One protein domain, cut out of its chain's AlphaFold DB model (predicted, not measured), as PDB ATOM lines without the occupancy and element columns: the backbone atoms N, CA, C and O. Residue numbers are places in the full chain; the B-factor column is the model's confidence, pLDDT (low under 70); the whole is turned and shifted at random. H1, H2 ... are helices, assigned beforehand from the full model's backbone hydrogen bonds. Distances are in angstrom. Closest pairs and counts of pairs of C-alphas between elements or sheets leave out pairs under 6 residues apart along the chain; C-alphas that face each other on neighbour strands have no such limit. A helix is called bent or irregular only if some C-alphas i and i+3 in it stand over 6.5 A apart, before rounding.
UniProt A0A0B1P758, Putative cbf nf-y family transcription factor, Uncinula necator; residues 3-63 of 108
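Overview. This is residues 3 to 63 of the 108 residues of the protein "Putative cbf nf-y family transcription factor" of Uncinula necator (UniProt A0A0B1P758). A small body of two helices crossing nearly at right angles, H1 and H2, has a short third helix, H3, at the corner after H2, while a fourth helix, H4, sticks out from the body as a free arm. The arm makes much of the length, and residues 43 to 51 link it to H3. The printed part has 61 residues with four named helices, in the order H1, H2, H3, H4, and no named strand; the class is all helix. The whole is loose, with a radius of gyration of the C-alphas of 13.4 A, and its outline is flat, spanning 43 by 29 by 15 A.

Arrangement. H1, residues 3 to 16, touches H2, residues 26 to 34, and their closest C-alphas are those of Ala 10 and Leu 29, 4.9 A apart. The lines of H1 and H2 are about perpendicular, at 77 degrees. H2 and H3, residues 37 to 42, touch only at the corner by their link, where the closest C-alphas, those of Ile 33 and Leu 39, are 5.3 A apart. H2 and H3 run opposite ways at a steep tilt of 53 degrees. H1 and H3 are apart. H4, residues 52 to 63, stands free and is apart from H1, H2 and H3. In H1, H2 and H4 every O i to N i+4 pair is within hydrogen-bond range; in H3 0 of 2 such pairs are, beside 2 of 3 O i to N i+3 pairs.

Along the chain. H1 begins at C-alpha 3, at (21.571, -14.696, 43.112), and measures 20.1 A from first to last C-alpha, Ile 3 to Ser 16. H2, from Tyr 26 to Ser 34, measures 12.5 A, and its C-alpha 26 is at (16.213, -2.861, 37.243). H3, from Asp 37 to Leu 42, measures 10.1 A and is irregular: C-alphas 38 and 41 are 7.6 A apart. H4, from Phe 52 to Lys 63, measures 16.5 A and ends at C-alpha 63, at (-8.384, 5.526, 23.065).

Size, cuts and confidence. The two C-alphas farthest apart are those of Gln 4 and Lys 63, 43.0 A. Without residues 52 to 63, the body has 49 residues, spans 29 by 27 by 14 A and has a radius of gyration of 10.4 A. The printed part has no cut. The link from H2 to H3 is tight, with 2 residues; the links from H1 to H2 and from H3 to H4 are short, with 9 residues each, and no link is long. The mean pLDDT of the printed part is 90.6, that of H4 is 82, and residues 62 to 63 are under 70.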
ATOM      1  N   ILE A   3      21.358 -16.126  43.393       95.56
ATOM      2  CA  ILE A   3      21.571 -14.696  43.112       95.56
ATOM      3  C   ILE A   3      22.668 -14.472  42.063       95.56
ATOM      4  O   ILE A   3      22.556 -13.582  41.226       95.56
ATOM      5  N   GLN A   4      23.701 -15.316  42.055       96.06
ATOM      6  CA  GLN A   4      24.751 -15.267  41.037       96.06
ATOM      7  C   GLN A   4      24.203 -15.588  39.640       96.06
ATOM      8  O   GLN A   4      24.543 -14.890  38.687       96.06
ATOM      9  N   HIS A   5      23.347 -16.607  39.523       95.94
ATOM     10  CA  HIS A   5      22.710 -16.968  38.257       95.94
ATOM     11  C   HIS A   5      21.815 -15.831  37.745       95.94
ATOM     12  O   HIS A   5      21.961 -15.404  36.602       95.94
ATOM     13  N   LEU A   6      20.975 -15.258  38.616       95.62
ATOM     14  CA  LEU A   6      20.135 -14.108  38.270       95.62
ATOM     15  C   LEU A   6      20.973 -12.906  37.802       95.62
ATOM     16  O   LEU A   6      20.665 -12.287  36.783       95.62
ATOM     17  N   ALA A   7      22.069 -12.604  38.505       95.44
ATOM     18  CA  ALA A   7      22.976 -11.520  38.135       95.44
ATOM     19  C   ALA A   7      23.649 -11.758  36.771       95.44
ATOM     20  O   ALA A   7      23.793 -10.819  35.991       95.44
ATOM     21  N   GLN A   8      24.031 -12.999  36.450       95.38
ATOM     22  CA  GLN A   8      24.609 -13.355  35.149       95.38
ATOM     23  C   GLN A   8      23.605 -13.195  34.001       95.38
ATOM     24  O   GLN A   8      23.968 -12.681  32.937       95.38
ATOM     25  N   LEU A   9      22.344 -13.584  34.219       95.19
ATOM     26  CA  LEU A   9      21.273 -13.401  33.237       95.19
ATOM     27  C   LEU A   9      21.003 -11.914  32.989       95.19
ATOM     28  O   LEU A   9      21.056 -11.460  31.845       95.19
ATOM     29  N   ALA A  10      20.820 -11.127  34.052       94.69
ATOM     30  CA  ALA A  10      20.593  -9.687  33.943       94.69
ATOM     31  C   ALA A  10      21.785  -8.950  33.304       94.69
ATOM     32  O   ALA A  10      21.610  -8.055  32.478       94.69
ATOM     33  N   HIS A  11      23.016  -9.356  33.621       95.12
ATOM     34  CA  HIS A  11      24.216  -8.802  32.997       95.12
ATOM     35  C   HIS A  11      24.288  -9.097  31.491       95.12
ATOM     36  O   HIS A  11      24.711  -8.241  30.713       95.12
ATOM     37  N   SER A  12      23.847 -10.280  31.058       94.31
ATOM     38  CA  SER A  12      23.791 -10.638  29.634       94.31
ATOM     39  C   SER A  12      22.786  -9.770  28.873       94.31
ATOM     40  O   SER A  12      23.093  -9.302  27.777       94.31
ATOM     41  N   VAL A  13      21.636  -9.465  29.488       93.56
ATOM     42  CA  VAL A  13      20.651  -8.512  28.948       93.56
ATOM     43  C   VAL A  13      21.235  -7.097  28.858       93.56
ATOM     44  O   VAL A  13      21.142  -6.452  27.819       93.56
ATOM     45  N   ALA A  14      21.931  -6.624  29.894       93.25
ATOM     46  CA  ALA A  14      22.543  -5.291  29.888       93.25
ATOM     47  C   ALA A  14      23.627  -5.116  28.800       93.25
ATOM     48  O   ALA A  14      23.867  -4.001  28.324       93.25
ATOM     49  N   LYS A  15      24.294  -6.210  28.405       93.94
ATOM     50  CA  LYS A  15      25.295  -6.222  27.326       93.94
ATOM     51  C   LYS A  15      24.697  -6.405  25.932       93.94
ATOM     52  O   LYS A  15      25.367  -6.034  24.972       93.94
ATOM     53  N   SER A  16      23.492  -6.965  25.807       91.62
ATOM     54  CA  SER A  16      22.836  -7.174  24.507       91.62
ATOM     55  C   SER A  16      22.213  -5.898  23.937       91.62
ATOM     56  O   SER A  16      21.903  -5.827  22.747       91.62
ATOM     57  N   GLU A  17      22.054  -4.858  24.757       86.31
ATOM     58  CA  GLU A  17      21.595  -3.559  24.289       86.31
ATOM     59  C   GLU A  17      22.597  -2.869  23.353       86.31
ATOM     60  O   GLU A  17      23.812  -3.030  23.459       86.31
ATOM     61  N   ARG A  18      22.079  -1.990  22.482       85.69
ATOM     62  CA  ARG A  18      22.892  -1.221  21.517       85.69
ATOM     63  C   ARG A  18      24.057  -0.459  22.154       85.69
ATOM     64  O   ARG A  18      25.077  -0.262  21.504       85.69
ATOM     65  N   LYS A  19      23.891   0.008  23.395       86.81
ATOM     66  CA  LYS A  19      24.966   0.597  24.201       86.81
ATOM     67  C   LYS A  19      25.224  -0.319  25.398       86.81
ATOM     68  O   LYS A  19      24.480  -0.217  26.376       86.81
ATOM     69  N   PRO A  20      26.251  -1.183  25.340       87.19
ATOM     70  CA  PRO A  20      26.553  -2.085  26.438       87.19
ATOM     71  C   PRO A  20      26.897  -1.276  27.688       87.19
ATOM     72  O   PRO A  20      27.765  -0.398  27.670       87.19
ATOM     73  N   ARG A  21      26.187  -1.560  28.780       88.69
ATOM     74  CA  ARG A  21      26.396  -0.901  30.071       88.69
ATOM     75  C   ARG A  21      27.269  -1.754  30.977       88.69
ATOM     76  O   ARG A  21      27.191  -2.976  30.959       88.69
ATOM     77  N   ARG A  22      28.048  -1.089  31.835       89.19
ATOM     78  CA  ARG A  22      28.782  -1.755  32.923       89.19
ATOM     79  C   ARG A  22      27.907  -2.024  34.151       89.19
ATOM     80  O   ARG A  22      28.197  -2.934  34.917       89.19
ATOM     81  N   ASN A  23      26.845  -1.239  34.328       92.56
ATOM     82  CA  ASN A  23      25.945  -1.336  35.472       92.56
ATOM     83  C   ASN A  23      24.651  -2.036  35.053       92.56
ATOM     84  O   ASN A  23      24.055  -1.674  34.035       92.56
ATOM     85  N   ILE A  24      24.210  -2.990  35.870       93.69
ATOM     86  CA  ILE A  24      22.924  -3.671  35.716       93.69
ATOM     87  C   ILE A  24      21.832  -2.753  36.266       93.69
ATOM     88  O   ILE A  24      21.958  -2.224  37.372       93.69
ATOM     89  N   GLN A  25      20.773  -2.545  35.492       94.00
ATOM     90  CA  GLN A  25      19.608  -1.770  35.903       94.00
ATOM     91  C   GLN A  25      18.436  -2.688  36.241       94.00
ATOM     92  O   GLN A  25      18.375  -3.842  35.825       94.00
ATOM     93  N   TYR A  26      17.444  -2.137  36.937       94.81
ATOM     94  CA  TYR A  26      16.213  -2.861  37.243       94.81
ATOM     95  C   TYR A  26      15.494  -3.379  35.986       94.81
ATOM     96  O   TYR A  26      14.991  -4.496  35.978       94.81
ATOM     97  N   ARG A  27      15.512  -2.606  34.889       92.69
ATOM     98  CA  ARG A  27      14.963  -3.048  33.597       92.69
ATOM     99  C   ARG A  27      15.594  -4.360  33.125       92.69
ATOM    100  O   ARG A  27      14.878  -5.220  32.635       92.69
ATOM    101  N   ASP A  28      16.905  -4.505  33.298       93.94
ATOM    102  CA  ASP A  28      17.646  -5.683  32.842       93.94
ATOM    103  C   ASP A  28      17.243  -6.931  33.642       93.94
ATOM    104  O   ASP A  28      17.104  -8.010  33.074       93.94
ATOM    105  N   LEU A  29      16.989  -6.766  34.948       94.44
ATOM    106  CA  LEU A  29      16.438  -7.817  35.813       94.44
ATOM    107  C   LEU A  29      15.019  -8.202  35.396       94.44
ATOM    108  O   LEU A  29      14.752  -9.383  35.200       94.44
ATOM    109  N   ALA A  30      14.136  -7.216  35.222       95.19
ATOM    110  CA  ALA A  30      12.761  -7.460  34.803       95.19
ATOM    111  C   ALA A  30      12.722  -8.222  33.470       95.19
ATOM    112  O   ALA A  30      12.070  -9.253  33.386       95.19
ATOM    113  N   THR A  31      13.494  -7.782  32.470       93.81
ATOM    114  CA  THR A  31      13.598  -8.454  31.165       93.81
ATOM    115  C   THR A  31      14.212  -9.851  31.262       93.81
ATOM    116  O   THR A  31      13.773 -10.756  30.559       93.81
ATOM    117  N   ALA A  32      15.217 -10.064  32.117       94.75
ATOM    118  CA  ALA A  32      15.783 -11.395  32.317       94.75
ATOM    119  C   ALA A  32      14.751 -12.373  32.898       94.75
ATOM    120  O   ALA A  32      14.695 -13.511  32.441       94.75
ATOM    121  N   ILE A  33      13.926 -11.922  33.848       95.44
ATOM    122  CA  ILE A  33      12.858 -12.721  34.467       95.44
ATOM    123  C   ILE A  33      11.761 -13.052  33.448       95.44
ATOM    124  O   ILE A  33      11.349 -14.201  33.373       95.44
ATOM    125  N   SER A  34      11.352 -12.096  32.604       93.56
ATOM    126  CA  SER A  34      10.356 -12.324  31.539       93.56
ATOM    127  C   SER A  34      10.750 -13.406  30.539       93.56
ATOM    128  O   SER A  34       9.890 -14.050  29.952       93.56
ATOM    129  N   ASN A  35      12.049 -13.519  30.266       93.25
ATOM    130  CA  ASN A  35      12.570 -14.336  29.174       93.25
ATOM    131  C   ASN A  35      12.840 -15.791  29.586       93.25
ATOM    132  O   ASN A  35      13.169 -16.596  28.718       93.25
ATOM    133  N   HIS A  36      12.784 -16.110  30.882       94.25
ATOM    134  CA  HIS A  36      13.199 -17.403  31.416       94.25
ATOM    135  C   HIS A  36      12.101 -18.016  32.285       94.25
ATOM    136  O   HIS A  36      11.825 -17.524  33.378       94.25
ATOM    137  N   ASP A  37      11.561 -19.153  31.852       93.94
ATOM    138  CA  ASP A  37      10.478 -19.860  32.554       93.94
ATOM    139  C   ASP A  37      10.883 -20.290  33.976       93.94
ATOM    140  O   ASP A  37      10.082 -20.278  34.906       93.94
ATOM    141  N   ASN A  38      12.168 -20.583  34.209       93.50
ATOM    142  CA  ASN A  38      12.674 -20.942  35.539       93.50
ATOM    143  C   ASN A  38      12.693 -19.773  36.544       93.50
ATOM    144  O   ASN A  38      13.031 -19.983  37.712       93.50
ATOM    145  N   LEU A  39      12.373 -18.552  36.105       95.31
ATOM    146  CA  LEU A  39      12.246 -17.359  36.942       95.31
ATOM    147  C   LEU A  39      10.795 -16.887  37.091       95.31
ATOM    148  O   LEU A  39      10.579 -15.847  37.709       95.31
ATOM    149  N   GLU A  40       9.805 -17.642  36.600       93.19
ATOM    150  CA  GLU A  40       8.382 -17.283  36.687       93.19
ATOM    151  C   GLU A  40       7.943 -16.968  38.126       93.19
ATOM    152  O   GLU A  40       7.201 -16.024  38.362       93.19
ATOM    153  N   PHE A  41       8.508 -17.652  39.124       94.88
ATOM    154  CA  PHE A  41       8.202 -17.394  40.537       94.88
ATOM    155  C   PHE A  41       8.551 -15.971  41.027       94.88
ATOM    156  O   PHE A  41       8.141 -15.580  42.118       94.88
ATOM    157  N   LEU A  42       9.337 -15.198  40.267       94.88
ATOM    158  CA  LEU A  42       9.703 -13.820  40.599       94.88
ATOM    159  C   LEU A  42       8.778 -12.762  39.984       94.88
ATOM    160  O   LEU A  42       8.982 -11.579  40.269       94.88
ATOM    161  N   THR A  43       7.783 -13.130  39.171       92.88
ATOM    162  CA  THR A  43       6.896 -12.158  38.499       92.88
ATOM    163  C   THR A  43       6.173 -11.243  39.478       92.88
ATOM    164  O   THR A  43       6.004 -10.055  39.201       92.88
ATOM    165  N   ASP A  44       5.810 -11.777  40.641       93.25
ATOM    166  CA  ASP A  44       5.050 -11.052  41.660       93.25
ATOM    167  C   ASP A  44       5.937 -10.101  42.473       93.25
ATOM    168  O   ASP A  44       5.479  -9.083  42.988       93.25
ATOM    169  N   VAL A  45       7.234 -10.408  42.564       94.88
ATOM    170  CA  VAL A  45       8.220  -9.604  43.299       94.88
ATOM    171  C   VAL A  45       8.840  -8.535  42.402       94.88
ATOM    172  O   VAL A  45       9.157  -7.434  42.856       94.88
ATOM    173  N   VAL A  46       9.040  -8.849  41.122       93.62
ATOM    174  CA  VAL A  46       9.733  -7.991  40.158       93.62
ATOM    175  C   VAL A  46       8.792  -7.650  38.996       93.62
ATOM    176  O   VAL A  46       8.810  -8.314  37.956       93.62
ATOM    177  N   PRO A  47       7.976  -6.590  39.136       91.50
ATOM    178  CA  PRO A  47       7.097  -6.143  38.066       91.50
ATOM    179  C   PRO A  47       7.856  -5.678  36.815       91.50
ATOM    180  O   PRO A  47       8.951  -5.113  36.865       91.50
ATOM    181  N   HIS A  48       7.226  -5.858  35.654       90.25
ATOM    182  CA  HIS A  48       7.794  -5.432  34.378       90.25
ATOM    183  C   HIS A  48       7.749  -3.912  34.204       90.25
ATOM    184  O   HIS A  48       6.750  -3.255  34.500       90.25
ATOM    185  N   THR A  49       8.821  -3.352  33.643       87.88
ATOM    186  CA  THR A  49       8.912  -1.908  33.384       87.88
ATOM    187  C   THR A  49       8.443  -1.529  31.985       87.88
ATOM    188  O   THR A  49       8.703  -2.235  31.014       87.88
ATOM    189  N   LEU A  50       7.803  -0.364  31.876       84.81
ATOM    190  CA  LEU A  50       7.458   0.280  30.611       84.81
ATOM    191  C   LEU A  50       7.950   1.723  30.633       84.81
ATOM    192  O   LEU A  50       7.832   2.419  31.642       84.81
ATOM    193  N   THR A  51       8.488   2.197  29.511       87.38
ATOM    194  CA  THR A  51       8.890   3.605  29.406       87.38
ATOM    195  C   THR A  51       7.657   4.501  29.309       87.38
ATOM    196  O   THR A  51       6.649   4.139  28.700       87.38
ATOM    197  N   PHE A  52       7.731   5.715  29.860       86.88
ATOM    198  CA  PHE A  52       6.596   6.643  29.839       86.88
ATOM    199  C   PHE A  52       6.104   6.960  28.415       86.88
ATOM    200  O   PHE A  52       4.901   7.071  28.177       86.88
ATOM    201  N   LYS A  53       7.026   7.017  27.446       87.12
ATOM    202  CA  LYS A  53       6.705   7.161  26.021       87.12
ATOM    203  C   LYS A  53       5.781   6.037  25.530       87.12
ATOM    204  O   LYS A  53       4.732   6.325  24.960       87.12
ATOM    205  N   GLN A  54       6.115   4.784  25.840       86.88
ATOM    206  CA  GLN A  54       5.288   3.622  25.494       86.88
ATOM    207  C   GLN A  54       3.929   3.659  26.200       86.88
ATOM    208  O   GLN A  54       2.919   3.298  25.606       86.88
ATOM    209  N   ILE A  55       3.869   4.132  27.449       86.75
ATOM    210  CA  ILE A  55       2.596   4.282  28.171       86.75
ATOM    211  C   ILE A  55       1.703   5.321  27.477       86.75
ATOM    212  O   ILE A  55       0.507   5.081  27.306       86.75
ATOM    213  N   LYS A  56       2.262   6.458  27.046       89.25
ATOM    214  CA  LYS A  56       1.520   7.497  26.314       89.25
ATOM    215  C   LYS A  56       0.995   6.977  24.973       89.25
ATOM    216  O   LYS A  56      -0.175   7.184  24.662       89.25
ATOM    217  N   GLU A  57       1.818   6.252  24.220       88.31
ATOM    218  CA  GLU A  57       1.431   5.615  22.950       88.31
ATOM    219  C   GLU A  57       0.376   4.511  23.152       88.31
ATOM    220  O   GLU A  57      -0.606   4.436  22.408       88.31
ATOM    221  N   LYS A  58       0.501   3.695  24.206       84.31
ATOM    222  CA  LYS A  58      -0.492   2.672  24.566       84.31
ATOM    223  C   LYS A  58      -1.832   3.298  24.960       84.31
ATOM    224  O   LYS A  58      -2.871   2.806  24.540       84.31
ATOM    225  N   LYS A  59      -1.823   4.413  25.701       83.69
ATOM    226  CA  LYS A  59      -3.038   5.178  26.038       83.69
ATOM    227  C   LYS A  59      -3.671   5.841  24.810       83.69
ATOM    228  O   LYS A  59      -4.891   5.864  24.690       83.69
ATOM    229  N   ALA A  60      -2.865   6.373  23.890       79.31
ATOM    230  CA  ALA A  60      -3.365   6.953  22.643       79.31
ATOM    231  C   ALA A  60      -3.988   5.881  21.730       79.31
ATOM    232  O   ALA A  60      -5.090   6.066  21.214       79.31
ATOM    233  N   SER A  61      -3.333   4.726  21.595       74.06
ATOM    234  CA  SER A  61      -3.840   3.609  20.792       74.06
ATOM    235  C   SER A  61      -5.059   2.923  21.422       74.06
ATOM    236  O   SER A  61      -5.994   2.590  20.694       74.06
ATOM    237  N   SER A  62      -5.139   2.785  22.750       69.38
ATOM    238  CA  SER A  62      -6.346   2.263  23.412       69.38
ATOM    239  C   SER A  62      -7.538   3.217  23.306       69.38
ATOM    240  O   SER A  62      -8.664   2.759  23.151       69.38
ATOM    241  N   LYS A  63      -7.314   4.538  23.292       63.03
ATOM    242  CA  LYS A  63      -8.384   5.526  23.065       63.03
ATOM    243  C   LYS A  63      -8.920   5.500  21.627       63.03
ATOM    244  O   LYS A  63     -10.088   5.815  21.414       63.03
TER     245      LYS A  63